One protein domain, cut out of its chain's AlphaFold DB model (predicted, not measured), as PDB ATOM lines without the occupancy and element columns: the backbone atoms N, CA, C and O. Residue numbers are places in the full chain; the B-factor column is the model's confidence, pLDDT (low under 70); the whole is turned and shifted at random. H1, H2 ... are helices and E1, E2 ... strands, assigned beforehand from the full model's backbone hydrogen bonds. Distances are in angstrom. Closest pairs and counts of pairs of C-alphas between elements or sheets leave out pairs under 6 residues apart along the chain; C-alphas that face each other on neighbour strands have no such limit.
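This is residues 307 to 466 of the 471 residues of an uncharacterized protein of Pseudomonas sp. ANT_J12 (UniProt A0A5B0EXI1). With little regular structure, a twisted antiparallel sheet, E4-E6-E7, is partly face to face with strand pair E3-E5; H1 covers one end, and hairpin E1-E2 makes a distant arm. The 160 printed residues run E1 E2 E3 E4 E5 H1 E6 E7 H2, class mixed, only 55 in named elements. The whole is compact, radius of gyration of the C-alphas 16.8 A, and flat, 53 by 49 by 21 A.

Find E4, residues 371 to 379, from C-alpha 371 at (149.055, 117.983, 158.059), 25.8 A long. Then find E6, 436 to 443, 23.1 A, and E7, 446 to 454, 25.6 A, ending at (167.279, 131.463, 141.437). Look also for E3, 356 to 360; E5, 406 to 410; E1, 312 to 314; E2, 322 to 324; H1, 413 to 420; H2, 461 to 465.

Within hydrogen-bond range are N 375 and O 440, E4 to E6, 2.8 A; N 439 and O 450, hairpin E6 and E7, 2.9 A; N 358 and O 408, E3 to E5, 2.9 A; N 314 and O 322, hairpin E1 and E2, 2.8 A; and every O i to N i+4 pair in H1 and H2. H1 is on the sheet, height 9.3 A; its closest C-alphas to E4 are Cys 419 and Gly 378, 5.2 A. H2 is not on it.

The farthest C-alphas, Gly 318 and Gly 445, are 53.5 A apart. The printed part has no cut; links E2 to E3, E4 to E5 and H1 to E6 are long. Look for pLDDT under 70 in 26 residues, among them 422 to 431 and 456 to 466.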
ATOM      1  N   LEU A 307     155.658 131.876 146.324       91.69
ATOM      2  CA  LEU A 307     156.653 132.730 146.963       91.69
ATOM      3  C   LEU A 307     156.039 134.074 147.353       91.69
ATOM      4  O   LEU A 307     155.500 134.790 146.500       91.69
ATOM      5  N   ILE A 308     156.177 134.439 148.627       89.50
ATOM      6  CA  ILE A 308     155.602 135.668 149.167       89.50
ATOM      7  C   ILE A 308     156.681 136.728 149.331       89.50
ATOM      8  O   ILE A 308     157.643 136.534 150.062       89.50
ATOM      9  N   ASN A 309     156.478 137.892 148.716       86.06
ATOM     10  CA  ASN A 309     157.183 139.109 149.093       86.06
ATOM     11  C   ASN A 309     156.306 139.890 150.075       86.06
ATOM     12  O   ASN A 309     155.292 140.469 149.683       86.06
ATOM     13  N   SER A 310     156.679 139.845 151.352       83.25
ATOM     14  CA  SER A 310     155.912 140.442 152.446       83.25
ATOM     15  C   SER A 310     155.693 141.943 152.236       83.25
ATOM     16  O   SER A 310     156.621 142.681 151.912       83.25
ATOM     17  N   GLY A 311     154.459 142.401 152.456       82.06
ATOM     18  CA  GLY A 311     154.150 143.829 152.465       82.06
ATOM     19  C   GLY A 311     154.787 144.530 153.664       82.06
ATOM     20  O   GLY A 311     155.043 143.895 154.691       82.06
ATOM     21  N   TYR A 312     155.029 145.831 153.545       83.38
ATOM     22  CA  TYR A 312     155.645 146.645 154.594       83.38
ATOM     23  C   TYR A 312     155.180 148.101 154.533       83.38
ATOM     24  O   TYR A 312     154.675 148.572 153.515       83.38
ATOM     25  N   ILE A 313     155.364 148.822 155.636       81.94
ATOM     26  CA  ILE A 313     155.039 150.241 155.769       81.94
ATOM     27  C   ILE A 313     156.327 151.058 155.666       81.94
ATOM     28  O   ILE A 313     157.271 150.878 156.440       81.94
ATOM     29  N   ILE A 314     156.351 151.976 154.706       81.88
ATOM     30  CA  ILE A 314     157.400 152.973 154.532       81.88
ATOM     31  C   ILE A 314     157.036 154.207 155.359       81.88
ATOM     32  O   ILE A 314     156.018 154.851 155.107       81.88
ATOM     33  N   ASN A 315     157.914 154.567 156.295       80.12
ATOM     34  CA  ASN A 315     157.837 155.814 157.050       80.12
ATOM     35  C   ASN A 315     158.893 156.790 156.516       80.12
ATOM     36  O   ASN A 315     160.075 156.660 156.828       80.12
ATOM     37  N   ILE A 316     158.474 157.759 155.699       79.56
ATOM     38  CA  ILE A 316     159.338 158.858 155.247       79.56
ATOM     39  C   ILE A 316     159.055 160.077 156.135       79.56
ATOM     40  O   ILE A 316     157.893 160.482 156.233       79.56
ATOM     41  N   PRO A 317     160.070 160.692 156.776       81.38
ATOM     42  CA  PRO A 317     159.872 161.894 157.579       81.38
ATOM     43  C   PRO A 317     159.142 162.991 156.793       81.38
ATOM     44  O   PRO A 317     159.549 163.355 155.692       81.38
ATOM     45  N   GLY A 318     158.052 163.514 157.357       81.31
ATOM     46  CA  GLY A 318     157.235 164.552 156.719       81.31
ATOM     47  C   GLY A 318     156.235 164.050 155.668       81.31
ATOM     48  O   GLY A 318     155.546 164.874 155.070       81.31
ATOM     49  N   GLN A 319     156.115 162.736 155.451       86.62
ATOM     50  CA  GLN A 319     155.078 162.138 154.606       86.62
ATOM     51  C   GLN A 319     154.196 161.161 155.396       86.62
ATOM     52  O   GLN A 319     154.652 160.573 156.380       86.62
ATOM     53  N   PRO A 320     152.924 160.977 154.992       86.06
ATOM     54  CA  PRO A 320     152.086 159.937 155.572       86.06
ATOM     55  C   PRO A 320     152.690 158.545 155.301       86.06
ATOM     56  O   PRO A 320     153.272 158.345 154.229       86.06
ATOM     57  N   PRO A 321     152.537 157.582 156.229       83.62
ATOM     58  CA  PRO A 321     153.005 156.214 156.034       83.62
ATOM     59  C   PRO A 321     152.460 155.618 154.734       83.62
ATOM     60  O   PRO A 321     151.252 155.644 154.487       83.62
ATOM     61  N   GLN A 322     153.347 155.077 153.903       86.19
ATOM     62  CA  GLN A 322     152.969 154.431 152.650       86.19
ATOM     63  C   GLN A 322     152.996 152.915 152.818       86.19
ATOM     64  O   GLN A 322     154.003 152.350 153.236       86.19
ATOM     65  N   VAL A 323     151.896 152.246 152.476       84.69
ATOM     66  CA  VAL A 323     151.813 150.782 152.515       84.69
ATOM     67  C   VAL A 323     152.279 150.220 151.179       84.69
ATOM     68  O   VAL A 323     151.666 150.471 150.140       84.69
ATOM     69  N   VAL A 324     153.341 149.423 151.208       84.25
ATOM     70  CA  VAL A 324     153.722 148.553 150.099       84.25
ATOM     71  C   VAL A 324     152.984 147.227 150.280       84.25
ATOM     72  O   VAL A 324     153.213 146.542 151.280       84.25
ATOM     73  N   PRO A 325     152.078 146.856 149.358       84.75
ATOM     74  CA  PRO A 325     151.285 145.646 149.509       84.75
ATOM     75  C   PRO A 325     152.150 144.394 149.354       84.75
ATOM     76  O   PRO A 325     153.145 144.383 148.623       84.75
ATOM     77  N   GLU A 326     151.724 143.324 150.021       86.56
ATOM     78  CA  GLU A 326     152.276 141.987 149.811       86.56
ATOM     79  C   GLU A 326     152.098 141.564 148.343       86.56
ATOM     80  O   GLU A 326     151.082 141.871 147.716       86.56
ATOM     81  N   ARG A 327     153.089 140.857 147.787       84.62
ATOM     82  CA  ARG A 327     152.998 140.234 146.458       84.62
ATOM     83  C   ARG A 327     153.138 138.726 146.588       84.62
ATOM     84  O   ARG A 327     154.139 138.245 147.112       84.62
ATOM     85  N   ASP A 328     152.169 137.991 146.058       76.62
ATOM     86  CA  ASP A 328     151.990 136.553 146.278       76.62
ATOM     87  C   ASP A 328     152.267 135.677 145.042       76.62
ATOM     88  O   ASP A 328     151.875 134.517 145.015       76.62
ATOM     89  N   ASN A 329     152.973 136.200 144.033       72.12
ATOM     90  CA  ASN A 329     153.292 135.498 142.779       72.12
ATOM     91  C   ASN A 329     154.701 135.834 142.261       72.12
ATOM     92  O   ASN A 329     154.902 136.125 141.079       72.12
ATOM     93  N   SER A 330     155.696 135.856 143.144       82.69
ATOM     94  CA  SER A 330     157.072 136.032 142.672       82.69
ATOM     95  C   SER A 330     157.529 134.771 141.935       82.69
ATOM     96  O   SER A 330     157.433 133.670 142.466       82.69
ATOM     97  N   THR A 331     158.031 134.922 140.710       84.81
ATOM     98  CA  THR A 331     158.470 133.802 139.854       84.81
ATOM     99  C   THR A 331     159.959 133.478 139.996       84.81
ATOM    100  O   THR A 331     160.464 132.546 139.369       84.81
ATOM    101  N   VAL A 332     160.678 134.254 140.809       86.19
ATOM    102  CA  VAL A 332     162.133 134.202 140.951       86.19
ATOM    103  C   VAL A 332     162.510 134.369 142.420       86.19
ATOM    104  O   VAL A 332     161.974 135.245 143.101       86.19
ATOM    105  N   ILE A 333     163.478 133.578 142.883       86.81
ATOM    106  CA  ILE A 333     164.123 133.766 144.185       86.81
ATOM    107  C   ILE A 333     165.320 134.702 144.010       86.81
ATOM    108  O   ILE A 333     166.266 134.382 143.290       86.81
ATOM    109  N   ASN A 334     165.292 135.854 144.680       80.00
ATOM    110  CA  ASN A 334     166.362 136.855 144.674       80.00
ATOM    111  C   ASN A 334     166.570 137.445 146.082       80.00
ATOM    112  O   ASN A 334     165.870 137.100 147.023       80.00
ATOM    113  N   CYS A 335     167.528 138.351 146.266       73.44
ATOM    114  CA  CYS A 335     167.838 138.841 147.615       73.44
ATOM    115  C   CYS A 335     166.743 139.735 148.229       73.44
ATOM    116  O   CYS A 335     166.686 139.848 149.448       73.44
ATOM    117  N   THR A 336     165.849 140.342 147.436       72.69
ATOM    118  CA  THR A 336     164.740 141.135 147.992       72.69
ATOM    119  C   THR A 336     163.622 140.260 148.543       72.69
ATOM    120  O   THR A 336     163.028 140.634 149.545       72.69
ATOM    121  N   ILE A 337     163.370 139.084 147.953       78.25
ATOM    122  CA  ILE A 337     162.352 138.159 148.468       78.25
ATOM    123  C   ILE A 337     162.783 137.421 149.738       78.25
ATOM    124  O   ILE A 337     161.948 136.795 150.365       78.25
ATOM    125  N   LEU A 338     164.064 137.474 150.109       81.62
ATOM    126  CA  LEU A 338     164.582 136.814 151.312       81.62
ATOM    127  C   LEU A 338     164.594 137.723 152.547       81.62
ATOM    128  O   LEU A 338     164.893 137.267 153.648       81.62
ATOM    129  N   ASN A 339     164.300 139.013 152.365       77.31
ATOM    130  CA  ASN A 339     164.183 139.972 153.454       77.31
ATOM    131  C   ASN A 339     162.698 140.209 153.731       77.31
ATOM    132  O   ASN A 339     161.954 140.682 152.869       77.31
ATOM    133  N   HIS A 340     162.266 139.899 154.948       76.44
ATOM    134  CA  HIS A 340     160.879 140.053 155.366       76.44
ATOM    135  C   HIS A 340     160.800 140.825 156.688       76.44
ATOM    136  O   HIS A 340     161.621 140.574 157.571       76.44
ATOM    137  N   PRO A 341     159.843 141.760 156.852       74.88
ATOM    138  CA  PRO A 341     159.621 142.434 158.129       74.88
ATOM    139  C   PRO A 341     159.304 141.419 159.239       74.88
ATOM    140  O   PRO A 341     158.778 140.335 158.965       74.88
ATOM    141  N   SER A 342     159.602 141.773 160.495       74.25
ATOM    142  CA  SER A 342     159.356 140.917 161.673       74.25
ATOM    143  C   SER A 342     157.914 140.400 161.763       74.25
ATOM    144  O   SER A 342     157.682 139.262 162.191       74.25
ATOM    145  N   THR A 343     156.968 141.224 161.308       71.31
ATOM    146  CA  THR A 343     155.534 140.955 161.221       71.31
ATOM    147  C   THR A 343     155.034 141.139 159.786       71.31
ATOM    148  O   THR A 343     155.480 142.071 159.110       71.31
ATOM    149  N   PRO A 344     154.062 140.332 159.312       67.88
ATOM    150  CA  PRO A 344     153.381 140.597 158.045       67.88
ATOM    151  C   PRO A 344     152.807 142.023 158.048       67.88
ATOM    152  O   PRO A 344     152.067 142.363 158.967       67.88
ATOM    153  N   LEU A 345     153.165 142.855 157.059       70.19
ATOM    154  CA  LEU A 345     152.778 144.277 156.984       70.19
ATOM    155  C   LEU A 345     153.339 145.161 158.124       70.19
ATOM    156  O   LEU A 345     152.676 146.090 158.578       70.19
ATOM    157  N   GLY A 346     154.567 144.892 158.586       72.00
ATOM    158  CA  GLY A 346     155.287 145.722 159.568       72.00
ATOM    159  C   GLY A 346     155.977 146.966 158.983       72.00
ATOM    160  O   GLY A 346     156.045 147.146 157.768       72.00
ATOM    161  N   THR A 347     156.517 147.834 159.841       69.56
ATOM    162  CA  THR A 347     157.343 148.989 159.435       69.56
ATOM    163  C   THR A 347     158.727 148.557 158.939       69.56
ATOM    164  O   THR A 347     159.288 147.585 159.437       69.56
ATOM    165  N   MET A 348     159.296 149.292 157.976       66.19
ATOM    166  CA  MET A 348     160.723 149.191 157.610       66.19
ATOM    167  C   MET A 348     161.622 149.399 158.841       66.19
ATOM    168  O   MET A 348     161.367 150.351 159.578       66.19
ATOM    169  N   PRO A 349     162.749 148.662 158.914       66.25
ATOM    170  CA  PRO A 349     163.241 147.885 160.074       66.25
ATOM    171  C   PRO A 349     162.360 147.827 161.348       66.25
ATOM    172  O   PRO A 349     161.763 148.828 161.741       66.25
ATOM    173  N   PRO A 350     162.295 146.680 162.063       66.62
ATOM    174  CA  PRO A 350     163.232 145.548 162.023       66.62
ATOM    175  C   PRO A 350     162.812 144.398 161.088       66.62
ATOM    176  O   PRO A 350     161.640 144.000 161.043       66.62
ATOM    177  N   TYR A 351     163.783 143.819 160.378       70.50
ATOM    178  CA  TYR A 351     163.583 142.603 159.584       70.50
ATOM    179  C   TYR A 351     163.758 141.324 160.417       70.50
ATOM    180  O   TYR A 351     164.367 141.316 161.487       70.50
ATOM    181  N   ARG A 352     163.201 140.212 159.922       72.88
ATOM    182  CA  ARG A 352     163.600 138.870 160.362       72.88
ATOM    183  C   ARG A 352     164.981 138.532 159.807       72.88
ATOM    184  O   ARG A 352     165.384 139.070 158.776       72.88
ATOM    185  N   ALA A 353     165.643 137.566 160.445       77.19
ATOM    186  CA  ALA A 353     166.749 136.856 159.812       77.19
ATOM    187  C   ALA A 353     166.323 136.392 158.410       77.19
ATOM    188  O   ALA A 353     165.159 136.033 158.195       77.19
ATOM    189  N   ARG A 354     167.253 136.448 157.453       79.69
ATOM    190  CA  ARG A 354     166.952 136.135 156.053       79.69
ATOM    191  C   ARG A 354     166.332 134.756 155.923       79.69
ATOM    192  O   ARG A 354     166.864 133.779 156.433       79.69
ATOM    193  N   GLY A 355     165.245 134.680 155.176       85.50
ATOM    194  CA  GLY A 355     164.505 133.444 155.000       85.50
ATOM    195  C   GLY A 355     163.512 133.566 153.864       85.50
ATOM    196  O   GLY A 355     163.230 134.662 153.385       85.50
ATOM    197  N   LEU A 356     162.993 132.433 153.409       89.94
ATOM    198  CA  LEU A 356     161.995 132.400 152.348       89.94
ATOM    199  C   LEU A 356     160.615 132.147 152.951       89.94
ATOM    200  O   LEU A 356     160.402 131.119 153.596       89.94
ATOM    201  N   ARG A 357     159.664 133.054 152.711       90.88
ATOM    202  CA  ARG A 357     158.254 132.823 153.043       90.88
ATOM    203  C   ARG A 357     157.542 132.143 151.876       90.88
ATOM    204  O   ARG A 357     157.400 132.724 150.797       90.88
ATOM    205  N   VAL A 358     157.062 130.927 152.109       93.50
ATOM    206  CA  VAL A 358     156.284 130.145 151.141       93.50
ATOM    207  C   VAL A 358     154.856 129.987 151.640       93.50
ATOM    208  O   VAL A 358     154.640 129.629 152.792       93.50
ATOM    209  N   ARG A 359     153.880 130.210 150.766       94.00
ATOM    210  CA  ARG A 359     152.459 130.072 151.077       94.00
ATOM    211  C   ARG A 359     151.840 128.878 150.369       94.00
ATOM    212  O   ARG A 359     151.997 128.715 149.160       94.00
ATOM    213  N   VAL A 360     151.055 128.112 151.115       94.69
ATOM    214  CA  VAL A 360     150.109 127.120 150.603       94.69
ATOM    215  C   VAL A 360     148.706 127.709 150.712       94.69
ATOM    216  O   VAL A 360     148.250 128.076 151.800       94.69
ATOM    217  N   ARG A 361     148.028 127.855 149.568       92.19
ATOM    218  CA  ARG A 361     146.666 128.395 149.537       92.19
ATOM    219  C   ARG A 361     145.673 127.393 150.107       92.19
ATOM    220  O   ARG A 361     145.792 126.195 149.863       92.19
ATOM    221  N   SER A 362     144.659 127.892 150.809       86.50
ATOM    222  CA  SER A 362     143.524 127.051 151.187       86.50
ATOM    223  C   SER A 362     142.825 126.507 149.950       86.50
ATOM    224  O   SER A 362     142.530 127.259 149.021       86.50
ATOM    225  N   SER A 363     142.522 125.216 149.974       83.81
ATOM    226  CA  SER A 363     141.711 124.539 148.969       83.81
ATOM    227  C   SER A 363     140.644 123.715 149.673       83.81
ATOM    228  O   SER A 363     140.868 123.211 150.772       83.81
ATOM    229  N   VAL A 364     139.496 123.540 149.021       78.44
ATOM    230  CA  VAL A 364     138.460 122.594 149.464       78.44
ATOM    231  C   VAL A 364     138.977 121.154 149.523       78.44
ATOM    232  O   VAL A 364     138.401 120.336 150.232       78.44
ATOM    233  N   ASP A 365     140.070 120.866 148.815       78.00
ATOM    234  CA  ASP A 365     140.714 119.553 148.789       78.00
ATOM    235  C   ASP A 365     141.823 119.409 149.852       78.00
ATOM    236  O   ASP A 365     142.444 118.354 149.959       78.00
ATOM    237  N   ILE A 366     142.060 120.447 150.670       83.12
ATOM    238  CA  ILE A 366     142.931 120.406 151.855       83.12
ATOM    239  C   ILE A 366     142.078 120.765 153.085       83.12
ATOM    240  O   ILE A 366     142.016 121.936 153.470       83.12
ATOM    241  N   PRO A 367     141.393 119.789 153.714       82.88
ATOM    242  CA  PRO A 367     140.556 120.051 154.881       82.88
ATOM    243  C   PRO A 367     141.329 120.723 156.029       82.88
ATOM    244  O   PRO A 367     142.515 120.422 156.225       82.88
ATOM    245  N   PRO A 368     140.679 121.575 156.846       89.56
ATOM    246  CA  PRO A 368     141.269 122.099 158.075       89.56
ATOM    247  C   PRO A 368     141.869 120.999 158.957       89.56
ATOM    248  O   PRO A 368     141.280 119.933 159.122       89.56
ATOM    249  N   GLY A 369     143.042 121.257 159.530       89.69
ATOM    250  CA  GLY A 369     143.770 120.289 160.349       89.69
ATOM    251  C   GLY A 369     144.581 119.256 159.560       89.69
ATOM    252  O   GLY A 369     145.387 118.555 160.171       89.69
ATOM    253  N   THR A 370     144.441 119.180 158.229       89.50
ATOM    254  CA  THR A 370     145.277 118.299 157.394       89.50
ATOM    255  C   THR A 370     146.751 118.662 157.584       89.50
ATOM    256  O   THR A 370     147.098 119.833 157.400       89.50
ATOM    257  N   PRO A 371     147.631 117.709 157.942       93.81
ATOM    258  CA  PRO A 371     149.055 117.983 158.059       93.81
ATOM    259  C   PRO A 371     149.642 118.259 156.672       93.81
ATOM    260  O   PRO A 371     149.534 117.434 155.764       93.81
ATOM    261  N   VAL A 372     150.270 119.423 156.520       94.75
ATOM    262  CA  VAL A 372     150.970 119.844 155.306       94.75
ATOM    263  C   VAL A 372     152.464 119.796 155.577       94.75
ATOM    264  O   VAL A 372     152.958 120.446 156.498       94.75
ATOM    265  N   THR A 373     153.193 119.029 154.770       95.69
ATOM    266  CA  THR A 373     154.659 118.943 154.850       95.69
ATOM    267  C   THR A 373     155.254 119.655 153.652       95.69
ATOM    268  O   THR A 373     154.964 119.260 152.529       95.69
ATOM    269  N   LEU A 374     156.060 120.691 153.878       96.56
ATOM    270  CA  LEU A 374     156.742 121.429 152.816       96.56
ATOM    271  C   LEU A 374     158.186 120.939 152.665       96.56
ATOM    272  O   LEU A 374     158.828 120.567 153.645       96.56
ATOM    273  N   ARG A 375     158.706 120.963 151.439       95.81
ATOM    274  CA  ARG A 375     160.082 120.613 151.099       95.81
ATOM    275  C   ARG A 375     160.636 121.607 150.086       95.81
ATOM    276  O   ARG A 375     159.973 121.953 149.111       95.81
ATOM    277  N   PHE A 376     161.854 122.062 150.326       95.56
ATOM    278  CA  PHE A 376     162.632 122.904 149.424       95.56
ATOM    279  C   PHE A 376     163.894 122.151 149.013       95.56
ATOM    280  O   PHE A 376     164.560 121.564 149.863       95.56
ATOM    281  N   GLU A 377     164.241 122.204 147.730       94.75
ATOM    282  CA  GLU A 377     165.461 121.624 147.170       94.75
ATOM    283  C   GLU A 377     166.052 122.568 146.115       94.75
ATOM    284  O   GLU A 377     165.343 123.030 145.218       94.75
ATOM    285  N   GLY A 378     167.358 122.821 146.171       91.56
ATOM    286  CA  GLY A 378     168.091 123.430 145.062       91.56
ATOM    287  C   GLY A 378     168.315 122.424 143.932       91.56
ATOM    288  O   GLY A 378     168.526 121.238 144.186       91.56
ATOM    289  N   ARG A 379     168.268 122.892 142.687       91.56
ATOM    290  CA  ARG A 379     168.386 122.099 141.459       91.56
ATOM    291  C   ARG A 379     169.388 122.757 140.512       91.56
ATOM    292  O   ARG A 379     169.332 123.973 140.311       91.56
ATOM    293  N   GLU A 380     170.303 121.971 139.957       88.50
ATOM    294  CA  GLU A 380     171.319 122.457 139.014       88.50
ATOM    295  C   GLU A 380     170.737 122.607 137.606       88.50
ATOM    296  O   GLU A 380     170.047 121.710 137.133       88.50
ATOM    297  N   GLU A 381     171.055 123.718 136.933       80.56
ATOM    298  CA  GLU A 381     170.889 123.973 135.485       80.56
ATOM    299  C   GLU A 381     169.460 123.948 134.891       80.56
ATOM    300  O   GLU A 381     169.208 124.619 133.889       80.56
ATOM    301  N   ALA A 382     168.512 123.230 135.498       82.94
ATOM    302  CA  ALA A 382     167.131 123.075 135.054       82.94
ATOM    303  C   ALA A 382     166.180 122.767 136.235       82.94
ATOM    304  O   ALA A 382     166.621 122.249 137.264       82.94
ATOM    305  N   PRO A 383     164.860 123.013 136.093       79.44
ATOM    306  CA  PRO A 383     163.853 122.681 137.110       79.44
ATOM    307  C   PRO A 383     163.883 121.224 137.606       79.44
ATOM    308  O   PRO A 383     163.668 120.987 138.794       79.44
ATOM    309  N   ASP A 384     164.204 120.280 136.714       83.12
ATOM    310  CA  ASP A 384     164.286 118.836 136.993       83.12
ATOM    311  C   ASP A 384     165.734 118.325 137.096       83.12
ATOM    312  O   ASP A 384     165.987 117.119 137.043       83.12
ATOM    313  N   GLY A 385     166.704 119.233 137.226       85.50
ATOM    314  CA  GLY A 385     168.114 118.884 137.360       85.50
ATOM    315  C   GLY A 385     168.441 118.108 138.645       85.50
ATOM    316  O   GLY A 385     167.583 117.916 139.523       85.50
ATOM    317  N   PRO A 386     169.694 117.647 138.796       90.69
ATOM    318  CA  PRO A 386     170.132 116.992 140.023       90.69
ATOM    319  C   PRO A 386     169.985 117.932 141.231       90.69
ATOM    320  O   PRO A 386     170.082 119.155 141.112       90.69
ATOM    321  N   ILE A 387     169.706 117.349 142.402       91.19
ATOM    322  CA  ILE A 387     169.605 118.101 143.660       91.19
ATOM    323  C   ILE A 387     170.991 118.630 144.023       91.19
ATOM    324  O   ILE A 387     171.938 117.850 144.105       91.19
ATOM    325  N   ILE A 388     171.087 119.925 144.324       88.62
ATOM    326  CA  ILE A 388     172.306 120.531 144.863       88.62
ATOM    327  C   ILE A 388     172.486 120.031 146.308       88.62
ATOM    328  O   ILE A 388     171.642 120.339 147.164       88.62
ATOM    329  N   PRO A 389     173.558 119.285 146.634       88.88
ATOM    330  CA  PRO A 389     173.753 118.741 147.972       88.88
ATOM    331  C   PRO A 389     173.757 119.824 149.057       88.88
ATOM    332  O   PRO A 389     174.326 120.900 148.884       88.88
ATOM    333  N   GLY A 390     173.119 119.540 150.195       87.06
ATOM    334  CA  GLY A 390     173.065 120.462 151.333       87.06
ATOM    335  C   GLY A 390     172.078 121.628 151.189       87.06
ATOM    336  O   GLY A 390     172.004 122.448 152.096       87.06
ATOM    337  N   THR A 391     171.297 121.703 150.106       90.50
ATOM    338  CA  THR A 391     170.260 122.743 149.933       90.50
ATOM    339  C   THR A 391     168.878 122.340 150.442       90.50
ATOM    340  O   THR A 391     167.988 123.181 150.500       90.50
ATOM    341  N   GLU A 392     168.676 121.074 150.816       93.50
ATOM    342  CA  GLU A 392     167.365 120.573 151.226       93.50
ATOM    343  C   GLU A 392     166.893 121.207 152.542       93.50
ATOM    344  O   GLU A 392     167.615 121.185 153.539       93.50
ATOM    345  N   ILE A 393     165.664 121.727 152.569       94.62
ATOM    346  CA  ILE A 393     165.001 122.212 153.785       94.62
ATOM    347  C   ILE A 393     163.628 121.544 153.875       94.62
ATOM    348  O   ILE A 393     162.802 121.685 152.976       94.62
ATOM    349  N   ALA A 394     163.382 120.839 154.975       93.00
ATOM    350  CA  ALA A 394     162.111 120.187 155.274       93.00
ATOM    351  C   ALA A 394     161.625 120.669 156.652       93.00
ATOM    352  O   ALA A 394     162.006 120.083 157.669       93.00
ATOM    353  N   PRO A 395     160.871 121.786 156.729       91.44
ATOM    354  CA  PRO A 395     160.268 122.220 157.983       91.44
ATOM    355  C   PRO A 395     159.313 121.156 158.540       91.44
ATOM    356  O   PRO A 395     158.808 120.299 157.813       91.44
ATOM    357  N   ALA A 396     159.035 121.234 159.842       91.75
ATOM    358  CA  ALA A 396     158.039 120.377 160.473       91.75
ATOM    359  C   ALA A 396     156.668 120.536 159.794       91.75
ATOM    360  O   ALA A 396     156.302 121.632 159.362       91.75
ATOM    361  N   ALA A 397     155.908 119.443 159.727       92.75
ATOM    362  CA  ALA A 397     154.555 119.474 159.195       92.75
ATOM    363  C   ALA A 397     153.675 120.417 160.030       92.75
ATOM    364  O   ALA A 397     153.671 120.348 161.262       92.75
ATOM    365  N   LEU A 398     152.919 121.280 159.354       95.75
ATOM    366  CA  LEU A 398     151.994 122.214 159.990       95.75
ATOM    367  C   LEU A 398     150.555 121.874 159.583       95.75
ATOM    368  O   LEU A 398     150.319 121.535 158.422       95.75
ATOM    369  N   PRO A 399     149.581 121.950 160.504       95.12
ATOM    370  CA  PRO A 399     148.185 121.724 160.160       95.12
ATOM    371  C   PRO A 399     147.641 122.888 159.324       95.12
ATOM    372  O   PRO A 399     147.879 124.056 159.645       95.12
ATOM    373  N   MET A 400     146.864 122.581 158.284       93.88
ATOM    374  CA  MET A 400     146.146 123.600 157.517       93.88
ATOM    375  C   MET A 400     145.184 124.377 158.442       93.88
ATOM    376  O   MET A 400     144.387 123.745 159.145       93.88
ATOM    377  N   PRO A 401     145.225 125.724 158.478       92.94
ATOM    378  CA  PRO A 401     144.349 126.515 159.337       92.94
ATOM    379  C   PRO A 401     142.878 126.394 158.918       92.94
ATOM    380  O   PRO A 401     142.560 126.172 157.752       92.94
ATOM    381  N   ALA A 402     141.964 126.598 159.873       87.81
ATOM    382  CA  ALA A 402     140.521 126.583 159.613       87.81
ATOM    383  C   ALA A 402     140.062 127.699 158.661       87.81
ATOM    384  O   ALA A 402     139.072 127.546 157.950       87.81
ATOM    385  N   THR A 403     140.792 128.814 158.639       88.00
ATOM    386  CA  THR A 403     140.554 129.949 157.747       88.00
ATOM    387  C   THR A 403     141.882 130.532 157.281       88.00
ATOM    388  O   THR A 403     142.787 130.717 158.096       88.00
ATOM    389  N   GLY A 404     141.967 130.904 156.005       88.31
ATOM    390  CA  GLY A 404     143.145 131.555 155.431       88.31
ATOM    391  C   GLY A 404     144.199 130.581 154.906       88.31
ATOM    392  O   GLY A 404     143.963 129.384 154.776       88.31
ATOM    393  N   ASN A 405     145.363 131.123 154.557       92.56
ATOM    394  CA  ASN A 405     146.457 130.366 153.955       92.56
ATOM    395  C   ASN A 405     147.448 129.879 155.016       92.56
ATOM    396  O   ASN A 405     147.570 130.484 156.082       92.56
ATOM    397  N   LEU A 406     148.184 128.817 154.698       94.56
ATOM    398  CA  LEU A 406     149.272 128.319 155.532       94.56
ATOM    399  C   LEU A 406     150.603 128.886 155.029       94.56
ATOM    400  O   LEU A 406     150.959 128.684 153.869       94.56
ATOM    401  N   ASP A 407     151.341 129.572 155.900       92.81
ATOM    402  CA  ASP A 407     152.650 130.139 155.575       92.81
ATOM    403  C   ASP A 407     153.770 129.349 156.261       92.81
ATOM    404  O   ASP A 407     153.781 129.188 157.482       92.81
ATOM    405  N   PHE A 408     154.744 128.913 155.469       93.38
ATOM    406  CA  PHE A 408     156.002 128.332 155.919       93.38
ATOM    407  C   PHE A 408     157.109 129.381 155.862       93.38
ATOM    408  O   PHE A 408     157.253 130.103 154.873       93.38
ATOM    409  N   TRP A 409     157.916 129.421 156.917       90.44
ATOM    410  CA  TRP A 409     159.116 130.244 157.003       90.44
ATOM    411  C   TRP A 409     160.343 129.340 156.928       90.44
ATOM    412  O   TRP A 409     160.537 128.472 157.780       90.44
ATOM    413  N   LEU A 410     161.131 129.494 155.865       91.94
ATOM    414  CA  LEU A 410     162.376 128.758 155.667       91.94
ATOM    415  C   LEU A 410     163.542 129.625 156.146       91.94
ATOM    416  O   LEU A 410     164.086 130.411 155.373       91.94
ATOM    417  N   ASP A 411     163.898 129.478 157.420       87.38
ATOM    418  CA  ASP A 411     164.863 130.354 158.104       87.38
ATOM    419  C   ASP A 411     166.327 129.867 157.994       87.38
ATOM    420  O   ASP A 411     167.250 130.544 158.447       87.38
ATOM    421  N   ASP A 412     166.577 128.705 157.375       88.25
ATOM    422  CA  ASP A 412     167.938 128.200 157.128       88.25
ATOM    423  C   ASP A 412     168.568 128.902 155.913       88.25
ATOM    424  O   ASP A 412     168.674 128.361 154.803       88.25
ATOM    425  N   TYR A 413     168.977 130.155 156.127       84.19
ATOM    426  CA  TYR A 413     169.581 130.983 155.087       84.19
ATOM    427  C   TYR A 413     170.843 130.362 154.489       84.19
ATOM    428  O   TYR A 413     171.120 130.574 153.311       84.19
ATOM    429  N   ALA A 414     171.607 129.577 155.256       83.81
ATOM    430  CA  ALA A 414     172.827 128.948 154.759       83.81
ATOM    431  C   ALA A 414     172.519 127.965 153.619       83.81
ATOM    432  O   ALA A 414     173.186 128.000 152.580       83.81
ATOM    433  N   ARG A 415     171.463 127.155 153.765       87.62
ATOM    434  CA  ARG A 415     171.014 126.222 152.717       87.62
ATOM    435  C   ARG A 415     170.381 126.932 151.525       87.62
ATOM    436  O   ARG A 415     170.654 126.566 150.382       87.62
ATOM    437  N   LEU A 416     169.603 127.992 151.766       87.00
ATOM    438  CA  LEU A 416     169.064 128.839 150.691       87.00
ATOM    439  C   LEU A 416     170.192 129.513 149.890       87.00
ATOM    440  O   LEU A 416     170.165 129.535 148.658       87.00
ATOM    441  N   LYS A 417     171.214 130.026 150.586       81.44
ATOM    442  CA  LYS A 417     172.392 130.668 149.994       81.44
ATOM    443  C   LYS A 417     173.227 129.681 149.186       81.44
ATOM    444  O   LYS A 417     173.690 130.055 148.115       81.44
ATOM    445  N   ALA A 418     173.381 128.437 149.639       81.38
ATOM    446  CA  ALA A 418     174.108 127.404 148.896       81.38
ATOM    447  C   ALA A 418     173.494 127.119 147.509       81.38
ATOM    448  O   ALA A 418     174.211 126.765 146.578       81.38
ATOM    449  N   CYS A 419     172.187 127.342 147.338       81.12
ATOM    450  CA  CYS A 419     171.535 127.268 146.031       81.12
ATOM    451  C   CYS A 419     171.877 128.476 145.129       81.12
ATOM    452  O   CYS A 419     172.045 128.326 143.919       81.12
ATOM    453  N   GLN A 420     172.026 129.674 145.710       77.75
ATOM    454  CA  GLN A 420     172.425 130.898 144.994       77.75
ATOM    455  C   GLN A 420     173.915 130.912 144.619       77.75
ATOM    456  O   GLN A 420     174.280 131.387 143.544       77.75
ATOM    457  N   PHE A 421     174.757 130.401 145.519       74.31
ATOM    458  CA  PHE A 421     176.211 130.346 145.419       74.31
ATOM    459  C   PHE A 421     176.688 128.945 145.823       74.31
ATOM    460  O   PHE A 421     176.955 128.709 147.006       74.31
ATOM    461  N   PRO A 422     176.790 128.004 144.870       63.62
ATOM    462  CA  PRO A 422     177.354 126.696 145.147       63.62
ATOM    463  C   PRO A 422     178.775 126.847 145.714       63.62
ATOM    464  O   PRO A 422     179.501 127.748 145.290       63.62
ATOM    465  N   PRO A 423     179.224 125.966 146.624       58.09
ATOM    466  CA  PRO A 423     180.550 126.066 147.249       58.09
ATOM    467  C   PRO A 423     181.745 125.957 146.279       58.09
ATOM    468  O   PRO A 423     182.893 126.077 146.704       58.09
ATOM    469  N   ALA A 424     181.508 125.664 144.998       57.06
ATOM    470  CA  ALA A 424     182.548 125.415 144.013       57.06
ATOM    471  C   ALA A 424     183.113 126.729 143.438       57.06
ATOM    472  O   ALA A 424     182.433 127.459 142.720       57.06
ATOM    473  N   GLY A 425     184.394 126.991 143.723       54.72
ATOM    474  CA  GLY A 425     185.160 128.118 143.182       54.72
ATOM    475  C   GLY A 425     185.543 129.154 144.241       54.72
ATOM    476  O   GLY A 425     184.753 129.507 145.112       54.72
ATOM    477  N   THR A 426     186.785 129.643 144.185       54.72
ATOM    478  CA  THR A 426     187.258 130.755 145.025       54.72
ATOM    479  C   THR A 426     187.858 131.833 144.117       54.72
ATOM    480  O   THR A 426     188.917 131.589 143.534       54.72
ATOM    481  N   PRO A 427     187.214 133.007 143.967       59.53
ATOM    482  CA  PRO A 427     185.963 133.434 144.609       59.53
ATOM    483  C   PRO A 427     184.724 132.663 144.097       59.53
ATOM    484  O   PRO A 427     184.792 132.083 143.012       59.53
ATOM    485  N   PRO A 428     183.605 132.651 144.852       61.44
ATOM    486  CA  PRO A 428     182.356 132.023 144.422       61.44
ATOM    487  C   PRO A 428     181.929 132.557 143.054       61.44
ATOM    488  O   PRO A 428     181.795 133.770 142.866       61.44
ATOM    489  N   VAL A 429     181.728 131.665 142.084       62.78
ATOM    490  CA  VAL A 429     181.318 132.048 140.728       62.78
ATOM    491  C   VAL A 429     179.810 131.885 140.603       62.78
ATOM    492  O   VAL A 429     179.226 130.916 141.083       62.78
ATOM    493  N   ARG A 430     179.162 132.852 139.946       66.50
ATOM    494  CA  ARG A 430     177.738 132.768 139.618       66.50
ATOM    495  C   ARG A 430     177.487 131.521 138.755       66.50
ATOM    496  O   ARG A 430     178.147 131.401 137.721       66.50
ATOM    497  N   PRO A 431     176.520 130.659 139.111       69.06
ATOM    498  CA  PRO A 431     176.108 129.561 138.245       69.06
ATOM    499  C   PRO A 431     175.697 130.095 136.870       69.06
ATOM    500  O   PRO A 431     174.911 131.045 136.770       69.06
ATOM    501  N   ASN A 432     176.263 129.516 135.815       72.50
ATOM    502  CA  ASN A 432     175.843 129.746 134.441       72.50
ATOM    503  C   ASN A 432     175.803 128.388 133.728       72.50
ATOM    504  O   ASN A 432     176.878 127.878 133.405       72.50
ATOM    505  N   PRO A 433     174.616 127.805 133.486       74.06
ATOM    506  CA  PRO A 433     173.262 128.376 133.627       74.06
ATOM    507  C   PRO A 433     172.796 128.610 135.088       74.06
ATOM    508  O   PRO A 433     173.442 128.134 136.021       74.06
ATOM    509  N   PRO A 434     171.715 129.390 135.319       79.88
ATOM    510  CA  PRO A 434     171.195 129.643 136.665       79.88
ATOM    511  C   PRO A 434     170.632 128.374 137.318       79.88
ATOM    512  O   PRO A 434     170.052 127.522 136.649       79.88
ATOM    513  N   ASN A 435     170.745 128.303 138.643       87.88
ATOM    514  CA  ASN A 435     170.118 127.254 139.444       87.88
ATOM    515  C   ASN A 435     168.613 127.497 139.614       87.88
ATOM    516  O   ASN A 435     168.105 128.613 139.441       87.88
ATOM    517  N   TYR A 436     167.908 126.448 140.018       91.62
ATOM    518  CA  TYR A 436     166.478 126.461 140.297       91.62
ATOM    519  C   TYR A 436     166.202 126.008 141.731       91.62
ATOM    520  O   TYR A 436     167.003 125.318 142.355       91.62
ATOM    521  N   ALA A 437     165.052 126.395 142.265       91.94
ATOM    522  CA  ALA A 437     164.517 125.874 143.511       91.94
ATOM    523  C   ALA A 437     163.237 125.102 143.212       91.94
ATOM    524  O   ALA A 437     162.285 125.673 142.676       91.94
ATOM    525  N   ARG A 438     163.208 123.822 143.578       94.50
ATOM    526  CA  ARG A 438     161.998 123.003 143.604       94.50
ATOM    527  C   ARG A 438     161.394 123.112 144.994       94.50
ATOM    528  O   ARG A 438     162.024 122.740 145.980       94.50
ATOM    529  N   ILE A 439     160.179 123.634 145.064       95.00
ATOM    530  CA  ILE A 439     159.404 123.718 146.295       95.00
ATOM    531  C   ILE A 439     158.188 122.834 146.119       95.00
ATOM    532  O   ILE A 439     157.399 123.041 145.198       95.00
ATOM    533  N   SER A 440     158.034 121.855 146.995       94.38
ATOM    534  CA  SER A 440     156.861 121.001 147.009       94.38
ATOM    535  C   SER A 440     156.218 120.957 148.379       94.38
ATOM    536  O   SER A 440     156.849 121.255 149.392       94.38
ATOM    537  N   TYR A 441     154.937 120.622 148.417       95.50
ATOM    538  CA  TYR A 441     154.290 120.241 149.658       95.50
ATOM    539  C   TYR A 441     153.402 119.027 149.446       95.50
ATOM    540  O   TYR A 441     152.863 118.822 148.359       95.50
ATOM    541  N   THR A 442     153.233 118.241 150.502       91.44
ATOM    542  CA  THR A 442     152.338 117.088 150.521       91.44
ATOM    543  C   THR A 442     151.186 117.345 151.482       91.44
ATOM    544  O   THR A 442     151.418 117.702 152.639       91.44
ATOM    545  N   ALA A 443     149.955 117.149 151.008       87.44
ATOM    546  CA  ALA A 443     148.733 117.184 151.808       87.44
ATOM    547  C   ALA A 443     147.888 115.948 151.471       87.44
ATOM    548  O   ALA A 443     147.640 115.665 150.301       87.44
ATOM    549  N   GLY A 444     147.499 115.165 152.484       76.44
ATOM    550  CA  GLY A 444     146.701 113.949 152.269       76.44
ATOM    551  C   GLY A 444     147.363 112.904 151.355       76.44
ATOM    552  O   GLY A 444     146.665 112.159 150.679       76.44
ATOM    553  N   GLY A 445     148.702 112.869 151.300       75.56
ATOM    554  CA  GLY A 445     149.468 111.947 150.449       75.56
ATOM    555  C   GLY A 445     149.670 112.403 148.998       75.56
ATOM    556  O   GLY A 445     150.308 111.686 148.235       75.56
ATOM    557  N   ILE A 446     149.177 113.587 148.619       81.88
ATOM    558  CA  ILE A 446     149.320 114.146 147.268       81.88
ATOM    559  C   ILE A 446     150.323 115.295 147.296       81.88
ATOM    560  O   ILE A 446     150.277 116.134 148.194       81.88
ATOM    561  N   GLU A 447     151.240 115.317 146.329       89.94
ATOM    562  CA  GLU A 447     152.283 116.338 146.208       89.94
ATOM    563  C   GLU A 447     151.867 117.434 145.215       89.94
ATOM    564  O   GLU A 447     151.472 117.150 144.086       89.94
ATOM    565  N   ALA A 448     152.005 118.693 145.625       92.06
ATOM    566  CA  ALA A 448     152.002 119.851 144.739       92.06
ATOM    567  C   ALA A 448     153.420 120.408 144.627       92.06
ATOM    568  O   ALA A 448     154.135 120.479 145.625       92.06
ATOM    569  N   VAL A 449     153.819 120.843 143.432       92.62
ATOM    570  CA  VAL A 449     155.191 121.287 143.144       92.62
ATOM    571  C   VAL A 449     155.169 122.617 142.398       92.62
ATOM    572  O   VAL A 449     154.347 122.824 141.508       92.62
ATOM    573  N   ALA A 450     156.101 123.506 142.733       93.06
ATOM    574  CA  ALA A 450     156.466 124.657 141.919       93.06
ATOM    575  C   ALA A 450     157.990 124.760 141.809       93.06
ATOM    576  O   ALA A 450     158.726 124.413 142.735       93.06
ATOM    577  N   THR A 451     158.462 125.257 140.672       92.75
ATOM    578  CA  THR A 451     159.884 125.481 140.416       92.75
ATOM    579  C   THR A 451     160.135 126.953 140.124       92.75
ATOM    580  O   THR A 451     159.395 127.600 139.386       92.75
ATOM    581  N   PHE A 452     161.183 127.500 140.736       91.25
ATOM    582  CA  PHE A 452     161.513 128.920 140.665       91.25
ATOM    583  C   PHE A 452     162.954 129.096 140.221       91.25
ATOM    584  O   PHE A 452     163.849 128.422 140.728       91.25
ATOM    585  N   ALA A 453     163.198 130.024 139.299       88.56
ATOM    586  CA  ALA A 453     164.563 130.389 138.950       88.56
ATOM    587  C   ALA A 453     165.223 131.109 140.134       88.56
ATOM    588  O   ALA A 453     164.606 131.964 140.776       88.56
ATOM    589  N   VAL A 454     166.487 130.798 140.402       86.25
ATOM    590  CA  VAL A 454     167.279 131.463 141.437       86.25
ATOM    591  C   VAL A 454     168.187 132.479 140.753       86.25
ATOM    592  O   VAL A 454     169.047 132.125 139.947       86.25
ATOM    593  N   GLN A 455     167.981 133.766 141.036       78.19
ATOM    594  CA  GLN A 455     168.712 134.850 140.381       78.19
ATOM    595  C   GLN A 455     169.371 135.793 141.380       78.19
ATOM    596  O   GLN A 455     168.759 136.289 142.326       78.19
ATOM    597  N   LEU A 456     170.619 136.139 141.077       68.56
ATOM    598  CA  LEU A 456     171.322 137.265 141.684       68.56
ATOM    599  C   LEU A 456     171.097 138.499 140.810       68.56
ATOM    600  O   LEU A 456     171.449 138.477 139.630       68.56
ATOM    601  N   LEU A 457     170.515 139.569 141.354       60.19
ATOM    602  CA  LEU A 457     170.382 140.835 140.627       60.19
ATOM    603  C   LEU A 457     171.775 141.474 140.488       60.19
ATOM    604  O   LEU A 457     172.506 141.571 141.471       60.19
ATOM    605  N   ASN A 458     172.147 141.910 139.281       46.09
ATOM    606  CA  ASN A 458     173.521 142.270 138.877       46.09
ATOM    607  C   ASN A 458     174.225 143.382 139.701       46.09
ATOM    608  O   ASN A 458     175.414 143.600 139.509       46.09
ATOM    609  N   GLY A 459     173.544 144.060 140.632       43.38
ATOM    610  CA  GLY A 459     174.153 145.019 141.570       43.38
ATOM    611  C   GLY A 459     174.337 144.505 143.007       43.38
ATOM    612  O   GLY A 459     174.682 145.292 143.884       43.38
ATOM    613  N   SER A 460     174.047 143.225 143.284       47.12
ATOM    614  CA  SER A 460     173.753 142.741 144.645       47.12
ATOM    615  C   SER A 460     174.747 141.774 145.289       47.12
ATOM    616  O   SER A 460     174.472 141.343 146.400       47.12
ATOM    617  N   LEU A 461     175.917 141.485 144.702       46.41
ATOM    618  CA  LEU A 461     176.934 140.643 145.372       46.41
ATOM    619  C   LEU A 461     177.230 141.139 146.803       46.41
ATOM    620  O   LEU A 461     177.132 140.374 147.756       46.41
ATOM    621  N   VAL A 462     177.406 142.455 146.967       40.41
ATOM    622  CA  VAL A 462     177.605 143.100 148.279       40.41
ATOM    623  C   VAL A 462     176.358 143.016 149.173       40.41
ATOM    624  O   VAL A 462     176.473 142.844 150.383       40.41
ATOM    625  N   TYR A 463     175.157 143.094 148.592       45.50
ATOM    626  CA  TYR A 463     173.888 143.061 149.332       45.50
ATOM    627  C   TYR A 463     173.478 141.651 149.768       45.50
ATOM    628  O   TYR A 463     172.731 141.508 150.733       45.50
ATOM    629  N   CYS A 464     173.933 140.608 149.078       50.53
ATOM    630  CA  CYS A 464     173.616 139.223 149.411       50.53
ATOM    631  C   CYS A 464     174.668 138.614 150.361       50.53
ATOM    632  O   CYS A 464     174.312 137.763 151.169       50.53
ATOM    633  N   GLU A 465     175.926 139.073 150.329       47.47
ATOM    634  CA  GLU A 465     176.999 138.565 151.200       47.47
ATOM    635  C   GLU A 465     177.093 139.246 152.570       47.47
ATOM    636  O   GLU A 465     177.431 138.569 153.541       47.47
ATOM    637  N   VAL A 466     176.777 140.541 152.665       50.16
ATOM    638  CA  VAL A 466     176.826 141.299 153.921       50.16
ATOM    639  C   VAL A 466     175.398 141.531 154.402       50.16
ATOM    640  O   VAL A 466     174.599 142.188 153.730       50.16
TER     641      VAL A 466